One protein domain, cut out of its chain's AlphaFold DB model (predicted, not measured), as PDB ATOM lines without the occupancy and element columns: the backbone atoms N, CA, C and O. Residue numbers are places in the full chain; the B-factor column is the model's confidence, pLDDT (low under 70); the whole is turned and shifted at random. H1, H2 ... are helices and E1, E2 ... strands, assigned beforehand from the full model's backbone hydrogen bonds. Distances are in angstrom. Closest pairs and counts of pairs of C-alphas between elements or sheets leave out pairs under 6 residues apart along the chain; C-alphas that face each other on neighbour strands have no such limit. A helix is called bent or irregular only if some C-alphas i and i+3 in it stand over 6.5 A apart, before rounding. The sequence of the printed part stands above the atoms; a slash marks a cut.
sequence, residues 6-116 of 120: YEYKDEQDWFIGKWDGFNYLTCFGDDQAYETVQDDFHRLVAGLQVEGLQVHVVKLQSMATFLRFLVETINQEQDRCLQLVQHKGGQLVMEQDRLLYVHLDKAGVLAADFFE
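Overview. This is residues 6 to 116 of the 120 residues of an uncharacterized protein of Streptococcus suis (UniProt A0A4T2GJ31). Two helices, H1 and H2, fill the space between two sheets: a four-stranded sheet, E1 E2 E4 E3, covers one side of them, and a small, strongly twisted sheet of E5, E6 and E7 covers the other. The short H3 lies at the far end, beyond the small sheet, while H1 and H2 run the same way and leave some room between them. The printed part has 111 residues, with three named helices and seven named strands in the order E1 E2 E3 H1 E4 H2 E5 E6 E7 H3. The larger sheet, in the order E1 E2 E4 E3, is mixed, the smaller is antiparallel throughout, and the class is mixed, helices and strands. The whole is compact, with a radius of gyration of the C-alphas of 13.9 A and spans of 40 by 31 by 23 A.

Arrangement. E1, residues 6 to 9, and E2, residues 14 to 19, form a hairpin, antiparallel, with N 6 and O 17 at 2.8 A. E2 is also antiparallel to E4, residues 53 to 59, with N 16 and O 56 at 2.9 A. E3, residues 24 to 27, is an edge strand parallel to E4, with N 26 and O 55 at 2.9 A. E3, H1 of residues 31 to 47, and E4 make a strand-helix-strand unit, two parallel neighbour strands joined through a helix, and its crossover is left-handed. H1 is on this sheet at a height of 9.0 A, over E3 and only just over E4, where 3 of its 17 C-alphas fall; the closest C-alphas of E3 and H1 are those of Cys 27 and Tyr 34, 5.7 A apart. H2, residues 63 to 78, is on the same face at a height of 8.9 A and runs along the strands, at 26 degrees to E2 on the local plane. H1 and H2 are close but not clearly touching, with the C-alphas of Val 37 and Met 63 closest at 7.5 A, at a steep tilt of 40 degrees, the same way. E5, residues 82 to 87, E6, residues 90 to 95, and E7, residues 98 to 104, form a meander, each strand the antiparallel neighbour of the one before; N 85 and O 92 are 2.8 A apart, N 93 and O 101 2.9 A. H2 is on this sheet too, over E5 and E6 at a height of 9.2 A, and the C-alphas of Val 71 and Leu 82 are the closest of H2 and E5, 6.3 A apart. H1, on the same face, lies over E7, their closest C-alphas being those of Leu 44 and Tyr 101 at 6.5 A. H3, residues 111 to 115, is only just not on this sheet, with 4 pairs of C-alphas within 10 A. Each O i to N i+4 pair is within hydrogen-bond range in H2 and H3, and 11 of 13 are in H1.

Along the chain. E1 begins at C-alpha 6, (249.868, 262.409, 208.685). E2 is 17.5 A long, E4 18.2 A and E7 17.7 A. H1 is 24.3 A long and irregular, with C-alphas 36 and 39 lying 7.4 A apart and a kink of 30 degrees near residue 38. H2 is 22.3 A long and begins at C-alpha 63, (235.410, 257.392, 200.645). H3 ends at C-alpha 115, (216.619, 253.213, 211.213).

Size, cuts and confidence. The C-alphas of Gly 21 and Ala 112 are the two farthest apart, at 42.1 A. The printed part has no cut. The links are tight except that from E7 to H3, which is short. The mean pLDDT of the printed part is 93.3, and no printed residue is under 70.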
ATOM      1  N   TYR A   6     250.724 263.581 208.636       97.50
ATOM      2  CA  TYR A   6     249.868 262.409 208.685       97.50
ATOM      3  C   TYR A   6     249.801 261.838 207.277       97.50
ATOM      4  O   TYR A   6     249.571 262.578 206.326       97.50
ATOM      5  N   GLU A   7     250.021 260.540 207.121       97.94
ATOM      6  CA  GLU A   7     249.991 259.900 205.811       97.94
ATOM      7  C   GLU A   7     249.256 258.571 205.906       97.94
ATOM      8  O   GLU A   7     249.517 257.761 206.796       97.94
ATOM      9  N   TYR A   8     248.358 258.351 204.953       98.19
ATOM     10  CA  TYR A   8     247.796 257.045 204.660       98.19
ATOM     11  C   TYR A   8     248.085 256.713 203.202       98.19
ATOM     12  O   TYR A   8     247.825 257.538 202.326       98.19
ATOM     13  N   LYS A   9     248.598 255.512 202.933       97.75
ATOM     14  CA  LYS A   9     248.913 255.067 201.578       97.75
ATOM     15  C   LYS A   9     248.753 253.563 201.427       97.75
ATOM     16  O   LYS A   9     249.382 252.801 202.162       97.75
ATOM     17  N   ASP A  10     248.001 253.157 200.414       97.12
ATOM     18  CA  ASP A  10     247.951 251.785 199.922       97.12
ATOM     19  C   ASP A  10     247.982 251.743 198.375       97.12
ATOM     20  O   ASP A  10     248.465 252.673 197.721       97.12
ATOM     21  N   GLU A  11     247.551 250.633 197.768       95.69
ATOM     22  CA  GLU A  11     247.521 250.478 196.307       95.69
ATOM     23  C   GLU A  11     246.474 251.373 195.614       95.69
ATOM     24  O   GLU A  11     246.624 251.730 194.438       95.69
ATOM     25  N   GLN A  12     245.400 251.735 196.315       94.44
ATOM     26  CA  GLN A  12     244.203 252.375 195.768       94.44
ATOM     27  C   GLN A  12     244.049 253.829 196.219       94.44
ATOM     28  O   GLN A  12     243.629 254.659 195.414       94.44
ATOM     29  N   ASP A  13     244.463 254.148 197.437       96.75
ATOM     30  CA  ASP A  13     244.241 255.410 198.128       96.75
ATOM     31  C   ASP A  13     245.566 255.993 198.650       96.75
ATOM     32  O   ASP A  13     246.455 255.280 199.126       96.75
ATOM     33  N   TRP A  14     245.711 257.318 198.574       97.38
ATOM     34  CA  TRP A  14     246.848 258.032 199.158       97.38
ATOM     35  C   TRP A  14     246.446 259.439 199.600       97.38
ATOM     36  O   TRP A  14     246.064 260.281 198.780       97.38
ATOM     37  N   PHE A  15     246.574 259.698 200.901       97.56
ATOM     38  CA  PHE A  15     246.210 260.953 201.552       97.56
ATOM     39  C   PHE A  15     247.353 261.457 202.425       97.56
ATOM     40  O   PHE A  15     248.032 260.677 203.097       97.56
ATOM     41  N   ILE A  16     247.538 262.772 202.437       97.62
ATOM     42  CA  ILE A  16     248.526 263.453 203.269       97.62
ATOM     43  C   ILE A  16     247.811 264.560 204.032       97.62
ATOM     44  O   ILE A  16     247.038 265.315 203.452       97.62
ATOM     45  N   GLY A  17     248.067 264.666 205.327       97.19
ATOM     46  CA  GLY A  17     247.451 265.634 206.219       97.19
ATOM     47  C   GLY A  17     248.492 266.358 207.058       97.19
ATOM     48  O   GLY A  17     249.544 265.809 207.386       97.19
ATOM     49  N   LYS A  18     248.192 267.595 207.425       96.31
ATOM     50  CA  LYS A  18     248.946 268.361 208.415       96.31
ATOM     51  C   LYS A  18     248.021 269.341 209.126       96.31
ATOM     52  O   LYS A  18     246.936 269.639 208.629       96.31
ATOM     53  N   TRP A  19     248.487 269.888 210.241       96.00
ATOM     54  CA  TRP A  19     247.793 270.965 210.944       96.00
ATOM     55  C   TRP A  19     248.484 272.304 210.710       96.00
ATOM     56  O   TRP A  19     249.705 272.415 210.814       96.00
ATOM     57  N   ASP A  20     247.699 273.323 210.384       93.25
ATOM     58  CA  ASP A  20     248.139 274.684 210.078       93.25
ATOM     59  C   ASP A  20     247.037 275.693 210.478       93.25
ATOM     60  O   ASP A  20     246.110 275.354 211.204       93.25
ATOM     61  N   GLY A  21     247.117 276.952 210.046       89.25
ATOM     62  CA  GLY A  21     246.215 278.017 210.501       89.25
ATOM     63  C   GLY A  21     244.765 277.960 209.999       89.25
ATOM     64  O   GLY A  21     243.950 278.755 210.456       89.25
ATOM     65  N   PHE A  22     244.423 277.087 209.046       92.31
ATOM     66  CA  PHE A  22     243.070 276.996 208.482       92.31
ATOM     67  C   PHE A  22     242.799 275.631 207.844       92.31
ATOM     68  O   PHE A  22     243.728 274.944 207.418       92.31
ATOM     69  N   ASN A  23     241.515 275.272 207.740       95.88
ATOM     70  CA  ASN A  23     241.089 274.052 207.057       95.88
ATOM     71  C   ASN A  23     241.264 274.190 205.545       95.88
ATOM     72  O   ASN A  23     240.791 275.163 204.955       95.88
ATOM     73  N   TYR A  24     241.893 273.207 204.910       94.62
ATOM     74  CA  TYR A  24     242.135 273.255 203.470       94.62
ATOM     75  C   TYR A  24     242.154 271.861 202.858       94.62
ATOM     76  O   TYR A  24     242.731 270.944 203.431       94.62
ATOM     77  N   LEU A  25     241.551 271.709 201.683       95.50
ATOM     78  CA  LEU A  25     241.555 270.460 200.931       95.50
ATOM     79  C   LEU A  25     242.100 270.718 199.531       95.50
ATOM     80  O   LEU A  25     241.733 271.695 198.886       95.50
ATOM     81  N   THR A  26     242.960 269.828 199.054       94.19
ATOM     82  CA  THR A  26     243.469 269.842 197.678       94.19
ATOM     83  C   THR A  26     243.523 268.427 197.120       94.19
ATOM     84  O   THR A  26     243.585 267.463 197.883       94.19
ATOM     85  N   CYS A  27     243.519 268.289 195.795       93.38
ATOM     86  CA  CYS A  27     243.641 267.002 195.109       93.38
ATOM     87  C   CYS A  27     244.710 267.060 194.014       93.38
ATOM     88  O   CYS A  27     245.014 268.130 193.482       93.38
ATOM     89  N   PHE A  28     245.292 265.912 193.679       87.62
ATOM     90  CA  PHE A  28     246.334 265.813 192.661       87.62
ATOM     91  C   PHE A  28     245.745 265.772 191.244       87.62
ATOM     92  O   PHE A  28     245.618 264.710 190.644       87.62
ATOM     93  N   GLY A  29     245.374 266.937 190.707       73.75
ATOM     94  CA  GLY A  29     244.968 267.112 189.301       73.75
ATOM     95  C   GLY A  29     243.703 266.362 188.862       73.75
ATOM     96  O   GLY A  29     243.426 266.305 187.667       73.75
ATOM     97  N   ASP A  30     242.964 265.781 189.806       80.75
ATOM     98  CA  ASP A  30     241.714 265.061 189.581       80.75
ATOM     99  C   ASP A  30     240.551 265.874 190.165       80.75
ATOM    100  O   ASP A  30     240.263 265.819 191.366       80.75
ATOM    101  N   ASP A  31     239.904 266.663 189.304       83.88
ATOM    102  CA  ASP A  31     238.756 267.499 189.671       83.88
ATOM    103  C   ASP A  31     237.568 266.646 190.142       83.88
ATOM    104  O   ASP A  31     236.835 267.045 191.044       83.88
ATOM    105  N   GLN A  32     237.407 265.435 189.602       83.62
ATOM    106  CA  GLN A  32     236.328 264.535 189.998       83.62
ATOM    107  C   GLN A  32     236.552 263.993 191.414       83.62
ATOM    108  O   GLN A  32     235.602 263.897 192.198       83.62
ATOM    109  N   ALA A  33     237.795 263.650 191.764       82.94
ATOM    110  CA  ALA A  33     238.138 263.291 193.136       82.94
ATOM    111  C   ALA A  33     237.865 264.463 194.085       82.94
ATOM    112  O   ALA A  33     237.231 264.264 195.122       82.94
ATOM    113  N   TYR A  34     238.260 265.681 193.704       87.62
ATOM    114  CA  TYR A  34     238.008 266.882 194.499       87.62
ATOM    115  C   TYR A  34     236.514 267.111 194.748       87.62
ATOM    116  O   TYR A  34     236.099 267.190 195.904       87.62
ATOM    117  N   GLU A  35     235.692 267.115 193.697       87.31
ATOM    118  CA  GLU A  35     234.232 267.239 193.809       87.31
ATOM    119  C   GLU A  35     233.606 266.125 194.659       87.31
ATOM    120  O   GLU A  35     232.575 266.323 195.299       87.31
ATOM    121  N   THR A  36     234.219 264.940 194.675       84.88
ATOM    122  CA  THR A  36     233.720 263.800 195.447       84.88
ATOM    123  C   THR A  36     233.937 263.976 196.947       84.88
ATOM    124  O   THR A  36     233.064 263.581 197.711       84.88
ATOM    125  N   VAL A  37     235.065 264.551 197.380       91.75
ATOM    126  CA  VAL A  37     235.420 264.628 198.813       91.75
ATOM    127  C   VAL A  37     235.277 266.007 199.443       91.75
ATOM    128  O   VAL A  37     235.229 266.092 200.670       91.75
ATOM    129  N   GLN A  38     235.210 267.084 198.656       93.75
ATOM    130  CA  GLN A  38     235.217 268.451 199.179       93.75
ATOM    131  C   GLN A  38     234.075 268.703 200.170       93.75
ATOM    132  O   GLN A  38     234.312 269.174 201.288       93.75
ATOM    133  N   ASP A  39     232.846 268.364 199.786       91.88
ATOM    134  CA  ASP A  39     231.670 268.604 200.621       91.88
ATOM    135  C   ASP A  39     231.687 267.748 201.891       91.88
ATOM    136  O   ASP A  39     231.323 268.221 202.969       91.88
ATOM    137  N   ASP A  40     232.123 266.492 201.793       93.31
ATOM    138  CA  ASP A  40     232.241 265.595 202.945       93.31
ATOM    139  C   ASP A  40     233.316 266.072 203.924       93.31
ATOM    140  O   ASP A  40     233.068 266.127 205.130       93.31
ATOM    141  N   PHE A  41     234.473 266.500 203.416       96.69
ATOM    142  CA  PHE A  41     235.538 267.073 204.233       96.69
ATOM    143  C   PHE A  41     235.046 268.305 204.998       96.69
ATOM    144  O   PHE A  41     235.154 268.344 206.225       96.69
ATOM    145  N   HIS A  42     234.468 269.293 204.305       95.19
ATOM    146  CA  HIS A  42     234.034 270.537 204.943       95.19
ATOM    147  C   HIS A  42     232.894 270.323 205.939       95.19
ATOM    148  O   HIS A  42     232.919 270.912 207.022       95.19
ATOM    149  N   ARG A  43     231.918 269.463 205.617       94.56
ATOM    150  CA  ARG A  43     230.830 269.132 206.545       94.56
ATOM    151  C   ARG A  43     231.346 268.408 207.782       94.56
ATOM    152  O   ARG A  43     230.913 268.745 208.883       94.56
ATOM    153  N   LEU A  44     232.277 267.466 207.621       96.25
ATOM    154  CA  LEU A  44     232.861 266.740 208.745       96.25
ATOM    155  C   LEU A  44     233.633 267.685 209.671       96.25
ATOM    156  O   LEU A  44     233.341 267.729 210.864       96.25
ATOM    157  N   VAL A  45     234.580 268.472 209.146       96.50
ATOM    158  CA  VAL A  45     235.393 269.361 209.998       96.50
ATOM    159  C   VAL A  45     234.545 270.445 210.659       96.50
ATOM    160  O   VAL A  45     234.758 270.743 211.831       96.50
ATOM    161  N   ALA A  46     233.526 270.977 209.973       95.06
ATOM    162  CA  ALA A  46     232.593 271.930 210.570       95.06
ATOM    163  C   ALA A  46     231.732 271.283 211.669       95.06
ATOM    164  O   ALA A  46     231.615 271.835 212.762       95.06
ATOM    165  N   GLY A  47     231.166 270.101 211.408       94.25
ATOM    166  CA  GLY A  47     230.346 269.364 212.376       94.25
ATOM    167  C   GLY A  47     231.129 268.937 213.620       94.25
ATOM    168  O   GLY A  47     230.589 268.935 214.724       94.25
ATOM    169  N   LEU A  48     232.419 268.641 213.456       95.75
ATOM    170  CA  LEU A  48     233.328 268.280 214.540       95.75
ATOM    171  C   LEU A  48     234.009 269.477 215.217       95.75
ATOM    172  O   LEU A  48     234.737 269.246 216.183       95.75
ATOM    173  N   GLN A  49     233.781 270.705 214.732       95.06
ATOM    174  CA  GLN A  49     234.459 271.932 215.183       95.06
ATOM    175  C   GLN A  49     235.992 271.826 215.109       95.06
ATOM    176  O   GLN A  49     236.720 272.270 215.992       95.06
ATOM    177  N   VAL A  50     236.483 271.194 214.045       95.88
ATOM    178  CA  VAL A  50     237.906 271.024 213.766       95.88
ATOM    179  C   VAL A  50     238.415 272.228 212.981       95.88
ATOM    180  O   VAL A  50     237.851 272.577 211.944       95.88
ATOM    181  N   GLU A  51     239.509 272.829 213.443       94.81
ATOM    182  CA  GLU A  51     240.187 273.945 212.781       94.81
ATOM    183  C   GLU A  51     241.657 273.623 212.516       94.81
ATOM    184  O   GLU A  51     242.338 273.041 213.356       94.81
ATOM    185  N   GLY A  52     242.155 274.052 211.359       95.19
ATOM    186  CA  GLY A  52     243.558 273.929 210.984       95.19
ATOM    187  C   GLY A  52     243.929 272.651 210.239       95.19
ATOM    188  O   GLY A  52     245.086 272.497 209.862       95.19
ATOM    189  N   LEU A  53     242.987 271.744 209.981       97.00
ATOM    190  CA  LEU A  53     243.275 270.500 209.274       97.00
ATOM    191  C   LEU A  53     243.436 270.760 207.771       97.00
ATOM    192  O   LEU A  53     242.481 271.118 207.080       97.00
ATOM    193  N   GLN A  54     244.638 270.547 207.248       96.94
ATOM    194  CA  GLN A  54     244.930 270.621 205.820       96.94
ATOM    195  C   GLN A  54     245.179 269.231 205.259       96.94
ATOM    196  O   GLN A  54     246.025 268.505 205.775       96.94
ATOM    197  N   VAL A  55     244.474 268.871 204.189       97.31
ATOM    198  CA  VAL A  55     244.560 267.554 203.557       97.31
ATOM    199  C   VAL A  55     244.827 267.693 202.062       97.31
ATOM    200  O   VAL A  55     244.212 268.491 201.355       97.31
ATOM    201  N   HIS A  56     245.763 266.891 201.575       96.44
ATOM    202  CA  HIS A  56     246.054 266.699 200.169       96.44
ATOM    203  C   HIS A  56     245.722 265.257 199.779       96.44
ATOM    204  O   HIS A  56     246.283 264.304 200.321       96.44
ATOM    205  N   VAL A  57     244.799 265.103 198.836       96.62
ATOM    206  CA  VAL A  57     244.386 263.816 198.278       96.62
ATOM    207  C   VAL A  57     245.218 263.546 197.034       96.62
ATOM    208  O   VAL A  57     245.034 264.182 195.997       96.62
ATOM    209  N   VAL A  58     246.150 262.602 197.135       95.75
ATOM    210  CA  VAL A  58     247.001 262.221 196.003       95.75
ATOM    211  C   VAL A  58     246.287 261.223 195.096       95.75
ATOM    212  O   VAL A  58     246.395 261.305 193.877       95.75
ATOM    213  N   LYS A  59     245.549 260.280 195.687       94.50
ATOM    214  CA  LYS A  59     244.752 259.282 194.969       94.50
ATOM    215  C   LYS A  59     243.539 258.898 195.811       94.50
ATOM    216  O   LYS A  59     243.690 258.692 197.013       94.50
ATOM    217  N   LEU A  60     242.371 258.794 195.181       93.94
ATOM    218  CA  LEU A  60     241.115 258.424 195.830       93.94
ATOM    219  C   LEU A  60     240.416 257.299 195.057       93.94
ATOM    220  O   LEU A  60     240.201 257.391 193.848       93.94
ATOM    221  N   GLN A  61     240.024 256.261 195.779       93.12
ATOM    222  CA  GLN A  61     239.130 255.189 195.347       93.12
ATOM    223  C   GLN A  61     238.037 254.917 196.384       93.12
ATOM    224  O   GLN A  61     236.914 254.591 196.004       93.12
ATOM    225  N   SER A  62     238.331 255.079 197.678       93.12
ATOM    226  CA  SER A  62     237.403 254.737 198.758       93.12
ATOM    227  C   SER A  62     237.135 255.919 199.686       93.12
ATOM    228  O   SER A  62     237.990 256.344 200.469       93.12
ATOM    229  N   MET A  63     235.885 256.394 199.680       92.75
ATOM    230  CA  MET A  63     235.410 257.392 200.645       92.75
ATOM    231  C   MET A  63     235.541 256.893 202.091       92.75
ATOM    232  O   MET A  63     235.915 257.645 202.986       92.75
ATOM    233  N   ALA A  64     235.324 255.596 202.315       93.31
ATOM    234  CA  ALA A  64     235.483 254.980 203.626       93.31
ATOM    235  C   ALA A  64     236.912 255.088 204.158       93.31
ATOM    236  O   ALA A  64     237.122 255.318 205.350       93.31
ATOM    237  N   THR A  65     237.892 254.908 203.277       96.12
ATOM    238  CA  THR A  65     239.306 255.031 203.623       96.12
ATOM    239  C   THR A  65     239.656 256.490 203.903       96.12
ATOM    240  O   THR A  65     240.328 256.777 204.891       96.12
ATOM    241  N   PHE A  66     239.123 257.418 203.102       96.69
ATOM    242  CA  PHE A  66     239.296 258.852 203.318       96.69
ATOM    243  C   PHE A  66     238.718 259.322 204.664       96.69
ATOM    244  O   PHE A  66     239.431 259.938 205.456       96.69
ATOM    245  N   LEU A  67     237.467 258.976 204.987       97.00
ATOM    246  CA  LEU A  67     236.853 259.337 206.273       97.00
ATOM    247  C   LEU A  67     237.602 258.728 207.462       97.00
ATOM    248  O   LEU A  67     237.767 259.391 208.486       97.00
ATOM    249  N   ARG A  68     238.097 257.492 207.326       97.56
ATOM    250  CA  ARG A  68     238.921 256.846 208.356       97.56
ATOM    251  C   ARG A  68     240.201 257.633 208.607       97.56
ATOM    252  O   ARG A  68     240.503 257.931 209.758       97.56
ATOM    253  N   PHE A  69     240.898 258.024 207.542       98.12
ATOM    254  CA  PHE A  69     242.104 258.842 207.633       98.12
ATOM    255  C   PHE A  69     241.850 260.170 208.367       98.12
ATOM    256  O   PHE A  69     242.630 260.541 209.246       98.12
ATOM    257  N   LEU A  70     240.746 260.864 208.063       98.00
ATOM    258  CA  LEU A  70     240.379 262.105 208.758       98.00
ATOM    259  C   LEU A  70     240.128 261.866 210.252       98.00
ATOM    260  O   LEU A  70     240.672 262.584 211.088       98.00
ATOM    261  N   VAL A  71     239.337 260.844 210.587       98.00
ATOM    262  CA  VAL A  71     238.997 260.487 211.973       98.00
ATOM    263  C   VAL A  71     240.247 260.138 212.783       98.00
ATOM    264  O   VAL A  71     240.429 260.660 213.882       98.00
ATOM    265  N   GLU A  72     241.135 259.307 212.239       97.62
ATOM    266  CA  GLU A  72     242.383 258.913 212.903       97.62
ATOM    267  C   GLU A  72     243.326 260.108 213.095       97.62
ATOM    268  O   GLU A  72     243.895 260.277 214.176       97.62
ATOM    269  N   THR A  73     243.431 260.980 212.088       97.12
ATOM    270  CA  THR A  73     244.231 262.214 212.159       97.12
ATOM    271  C   THR A  73     243.707 263.166 213.237       97.12
ATOM    272  O   THR A  73     244.490 263.707 214.017       97.12
ATOM    273  N   ILE A  74     242.385 263.349 213.323       97.25
ATOM    274  CA  ILE A  74     241.751 264.201 214.340       97.25
ATOM    275  C   ILE A  74     241.944 263.619 215.740       97.25
ATOM    276  O   ILE A  74     242.340 264.351 216.646       97.25
ATOM    277  N   ASN A  75     241.713 262.317 215.919       97.19
ATOM    278  CA  ASN A  75     241.926 261.648 217.201       97.19
ATOM    279  C   ASN A  75     243.359 261.817 217.696       97.19
ATOM    280  O   ASN A  75     243.574 262.125 218.863       97.19
ATOM    281  N   GLN A  76     244.332 261.642 216.802       95.38
ATOM    282  CA  GLN A  76     245.740 261.712 217.158       95.38
ATOM    283  C   GLN A  76     246.212 263.129 217.514       95.38
ATOM    284  O   GLN A  76     247.047 263.261 218.405       95.38
ATOM    285  N   GLU A  77     245.715 264.169 216.839       95.38
ATOM    286  CA  GLU A  77     246.128 265.550 217.127       95.38
ATOM    287  C   GLU A  77     245.381 266.148 218.323       95.38
ATOM    288  O   GLU A  77     245.978 266.830 219.153       95.38
ATOM    289  N   GLN A  78     244.071 265.915 218.410       94.25
ATOM    290  CA  GLN A  78     243.203 266.575 219.389       94.25
ATOM    291  C   GLN A  78     242.907 265.715 220.624       94.25
ATOM    292  O   GLN A  78     242.098 266.125 221.454       94.25
ATOM    293  N   ASP A  79     243.527 264.536 220.739       93.81
ATOM    294  CA  ASP A  79     243.286 263.553 221.808       93.81
ATOM    295  C   ASP A  79     241.791 263.200 221.955       93.81
ATOM    296  O   ASP A  79     241.214 263.158 223.043       93.81
ATOM    297  N   ARG A  80     241.133 263.000 220.806       96.00
ATOM    298  CA  ARG A  80     239.706 262.659 220.711       96.00
ATOM    299  C   ARG A  80     239.478 261.156 220.597       96.00
ATOM    300  O   ARG A  80     240.382 260.384 220.286       96.00
ATOM    301  N   CYS A  81     238.233 260.743 220.839       96.62
ATOM    302  CA  CYS A  81     237.800 259.342 220.800       96.62
ATOM    303  C   CYS A  81     236.718 259.112 219.733       96.62
ATOM    304  O   CYS A  81     235.711 258.443 219.985       96.62
ATOM    305  N   LEU A  82     236.911 259.683 218.543       98.00
ATOM    306  CA  LEU A  82     236.016 259.505 217.406       98.00
ATOM    307  C   LEU A  82     236.082 258.068 216.880       98.00
ATOM    308  O   LEU A  82     237.154 257.467 216.787       98.00
ATOM    309  N   GLN A  83     234.936 257.540 216.475       97.25
ATOM    310  CA  GLN A  83     234.780 256.211 215.899       97.25
ATOM    311  C   GLN A  83     234.081 256.322 214.551       97.25
ATOM    312  O   GLN A  83     233.059 256.994 214.444       97.25
ATOM    313  N   LEU A  84     234.612 255.634 213.539       96.81
ATOM    314  CA  LEU A  84     233.949 255.465 212.250       96.81
ATOM    315  C   LEU A  84     233.257 254.098 212.215       96.81
ATOM    316  O   LEU A  84     233.922 253.064 212.281       96.81
ATOM    317  N   VAL A  85     231.932 254.094 212.097       95.06
ATOM    318  CA  VAL A  85     231.095 252.888 212.117       95.06
ATOM    319  C   VAL A  85     230.365 252.742 210.786       95.06
ATOM    320  O   VAL A  85     229.764 253.693 210.294       95.06
ATOM    321  N   GLN A  86     230.391 251.545 210.201       91.50
ATOM    322  CA  GLN A  86     229.575 251.231 209.029       91.50
ATOM    323  C   GLN A  86     228.152 250.883 209.478       91.50
ATOM    324  O   GLN A  86     227.975 249.990 210.305       91.50
ATOM    325  N   HIS A  87     227.141 251.531 208.901       90.94
ATOM    326  CA  HIS A  87     225.739 251.286 209.238       90.94
ATOM    327  C   HIS A  87     224.852 251.319 207.992       90.94
ATOM    328  O   HIS A  87     224.642 252.379 207.414       90.94
ATOM    329  N   LYS A  88     224.355 250.145 207.569       83.94
ATOM    330  CA  LYS A  88     223.306 249.960 206.539       83.94
ATOM    331  C   LYS A  88     223.435 250.880 205.308       83.94
ATOM    332  O   LYS A  88     222.514 251.608 204.960       83.94
ATOM    333  N   GLY A  89     224.592 250.837 204.644       82.38
ATOM    334  CA  GLY A  89     224.858 251.639 203.437       82.38
ATOM    335  C   GLY A  89     225.329 253.074 203.707       82.38
ATOM    336  O   GLY A  89     225.504 253.846 202.773       82.38
ATOM    337  N   GLY A  90     225.565 253.423 204.971       90.25
ATOM    338  CA  GLY A  90     226.178 254.674 205.393       90.25
ATOM    339  C   GLY A  90     227.390 254.470 206.295       90.25
ATOM    340  O   GLY A  90     227.698 253.360 206.746       90.25
ATOM    341  N   GLN A  91     228.066 255.577 206.578       93.81
ATOM    342  CA  GLN A  91     229.182 255.655 207.511       93.81
ATOM    343  C   GLN A  91     228.897 256.725 208.554       93.81
ATOM    344  O   GLN A  91     228.537 257.854 208.229       93.81
ATOM    345  N   LEU A  92     229.047 256.356 209.816       95.56
ATOM    346  CA  LEU A  92     228.723 257.187 210.962       95.56
ATOM    347  C   LEU A  92     230.015 257.571 211.666       95.56
ATOM    348  O   LEU A  92     230.826 256.696 211.965       95.56
ATOM    349  N   VAL A  93     230.186 258.853 211.974       97.38
ATOM    350  CA  VAL A  93     231.206 259.284 212.932       97.38
ATOM    351  C   VAL A  93     230.522 259.542 214.257       97.38
ATOM    352  O   VAL A  93     229.599 260.357 214.348       97.38
ATOM    353  N   MET A  94     230.978 258.831 215.277       97.12
ATOM    354  CA  MET A  94     230.452 258.915 216.631       97.12
ATOM    355  C   MET A  94     231.561 259.259 217.612       97.12
ATOM    356  O   MET A  94     232.729 258.973 217.371       97.12
ATOM    357  N   GLU A  95     231.188 259.826 218.746       96.56
ATOM    358  CA  GLU A  95     232.059 259.964 219.908       96.56
ATOM    359  C   GLU A  95     231.245 259.555 221.125       96.56
ATOM    360  O   GLU A  95     230.206 260.160 221.407       96.56
ATOM    361  N   GLN A  96     231.680 258.498 221.816       91.75
ATOM    362  CA  GLN A  96     230.874 257.846 222.856       91.75
ATOM    363  C   GLN A  96     229.498 257.434 222.281       91.75
ATOM    364  O   GLN A  96     229.451 256.804 221.227       91.75
ATOM    365  N   ASP A  97     228.395 257.829 222.921       92.19
ATOM    366  CA  ASP A  97     227.023 257.538 222.475       92.19
ATOM    367  C   ASP A  97     226.411 258.664 221.619       92.19
ATOM    368  O   ASP A  97     225.190 258.751 221.455       92.19
ATOM    369  N   ARG A  98     227.234 259.580 221.089       94.81
ATOM    370  CA  ARG A  98     226.766 260.700 220.268       94.81
ATOM    371  C   ARG A  98     227.130 260.502 218.802       94.81
ATOM    372  O   ARG A  98     228.304 260.450 218.450       94.81
ATOM    373  N   LEU A  99     226.113 260.501 217.944       95.50
ATOM    374  CA  LEU A  99     226.272 260.597 216.495       95.50
ATOM    375  C   LEU A  99     226.618 262.041 216.101       95.50
ATOM    376  O   LEU A  99     225.853 262.960 216.398       95.50
ATOM    377  N   LEU A 100     227.769 262.241 215.457       96.00
ATOM    378  CA  LEU A 100     228.300 263.563 215.096       96.00
ATOM    379  C   LEU A 100     228.237 263.841 213.594       96.00
ATOM    380  O   LEU A 100     228.061 264.987 213.187       96.00
ATOM    381  N   TYR A 101     228.380 262.804 212.770       95.94
ATOM    382  CA  TYR A 101     228.336 262.928 211.317       95.94
ATOM    383  C   TYR A 101     227.795 261.655 210.669       95.94
ATOM    384  O   TYR A 101     228.027 260.551 211.164       95.94
ATOM    385  N   VAL A 102     227.093 261.822 209.550       94.56
ATOM    386  CA  VAL A 102     226.563 260.735 208.726       94.56
ATOM    387  C   VAL A 102     226.967 260.998 207.284       94.56
ATOM    388  O   VAL A 102     226.608 262.030 206.718       94.56
ATOM    389  N   HIS A 103     227.678 260.048 206.691       93.00
ATOM    390  CA  HIS A 103     227.911 259.981 205.259       93.00
ATOM    391  C   HIS A 103     227.032 258.887 204.655       93.00
ATOM    392  O   HIS A 103     226.981 257.769 205.169       93.00
ATOM    393  N   LEU A 104     226.356 259.215 203.561       91.94
ATOM    394  CA  LEU A 104     225.562 258.291 202.760       91.94
ATOM    395  C   LEU A 104     226.050 258.371 201.317       91.94
ATOM    396  O   LEU A 104     226.461 259.444 200.866       91.94
ATOM    397  N   ASP A 105     225.918 257.270 200.583       82.38
ATOM    398  CA  ASP A 105     226.115 257.283 199.136       82.38
ATOM    399  C   ASP A 105     225.182 258.304 198.460       82.38
ATOM    400  O   ASP A 105     224.095 258.607 198.955       82.38
ATOM    401  N   LYS A 106     225.573 258.812 197.281       77.50
ATOM    402  CA  LYS A 106     224.828 259.866 196.556       77.50
ATOM    403  C   LYS A 106     223.361 259.514 196.268       77.50
ATOM    404  O   LYS A 106     222.537 260.413 196.139       77.50
ATOM    405  N   ALA A 107     223.037 258.227 196.151       85.75
ATOM    406  CA  ALA A 107     221.670 257.753 195.937       85.75
ATOM    407  C   ALA A 107     220.803 257.785 197.213       85.75
ATOM    408  O   ALA A 107     219.587 257.620 197.129       85.75
ATOM    409  N   GLY A 108     221.414 258.006 198.380       88.00
ATOM    410  CA  GLY A 108     220.788 257.817 199.680       88.00
ATOM    411  C   GLY A 108     220.552 256.340 200.002       88.00
ATOM    412  O   GLY A 108     220.906 255.438 199.243       88.00
ATOM    413  N   VAL A 109     219.930 256.103 201.153       89.75
ATOM    414  CA  VAL A 109     219.485 254.780 201.611       89.75
ATOM    415  C   VAL A 109     218.037 254.881 202.073       89.75
ATOM    416  O   VAL A 109     217.580 255.961 202.461       89.75
ATOM    417  N   LEU A 110     217.297 253.771 202.036       89.69
ATOM    418  CA  LEU A 110     215.933 253.749 202.559       89.69
ATOM    419  C   LEU A 110     215.957 254.015 204.067       89.69
ATOM    420  O   LEU A 110     216.716 253.396 204.810       89.69
ATOM    421  N   ALA A 111     215.094 254.922 204.529       89.56
ATOM    422  CA  ALA A 111     215.016 255.276 205.944       89.56
ATOM    423  C   ALA A 111     214.641 254.065 206.815       89.56
ATOM    424  O   ALA A 111     215.191 253.907 207.900       89.56
ATOM    425  N   ALA A 112     213.763 253.187 206.321       89.50
ATOM    426  CA  ALA A 112     213.399 251.943 206.997       89.50
ATOM    427  C   ALA A 112     214.618 251.030 207.224       89.50
ATOM    428  O   ALA A 112     214.825 250.543 208.335       89.50
ATOM    429  N   ASP A 113     215.475 250.876 206.206       87.88
ATOM    430  CA  ASP A 113     216.702 250.076 206.298       87.88
ATOM    431  C   ASP A 113     217.736 250.712 207.231       87.88
ATOM    432  O   ASP A 113     218.441 250.005 207.953       87.88
ATOM    433  N   PHE A 114     217.828 252.043 207.225       89.75
ATOM    434  CA  PHE A 114     218.785 252.784 208.040       89.75
ATOM    435  C   PHE A 114     218.375 252.861 209.516       89.75
ATOM    436  O   PHE A 114     219.220 252.705 210.389       89.75
ATOM    437  N   PHE A 115     217.098 253.086 209.829       88.88
ATOM    438  CA  PHE A 115     216.619 253.213 211.213       88.88
ATOM    439  C   PHE A 115     216.083 251.907 211.807       88.88
ATOM    440  O   PHE A 115     215.723 251.891 212.981       88.88
ATOM    441  N   GLU A 116     216.024 250.829 211.020       84.00
ATOM    442  CA  GLU A 116     215.414 249.550 211.409       84.00
ATOM    443  C   GLU A 116     213.956 249.724 211.872       84.00
ATOM    444  O   GLU A 116     213.480 249.086 212.812       84.00
TER     445      GLU A 116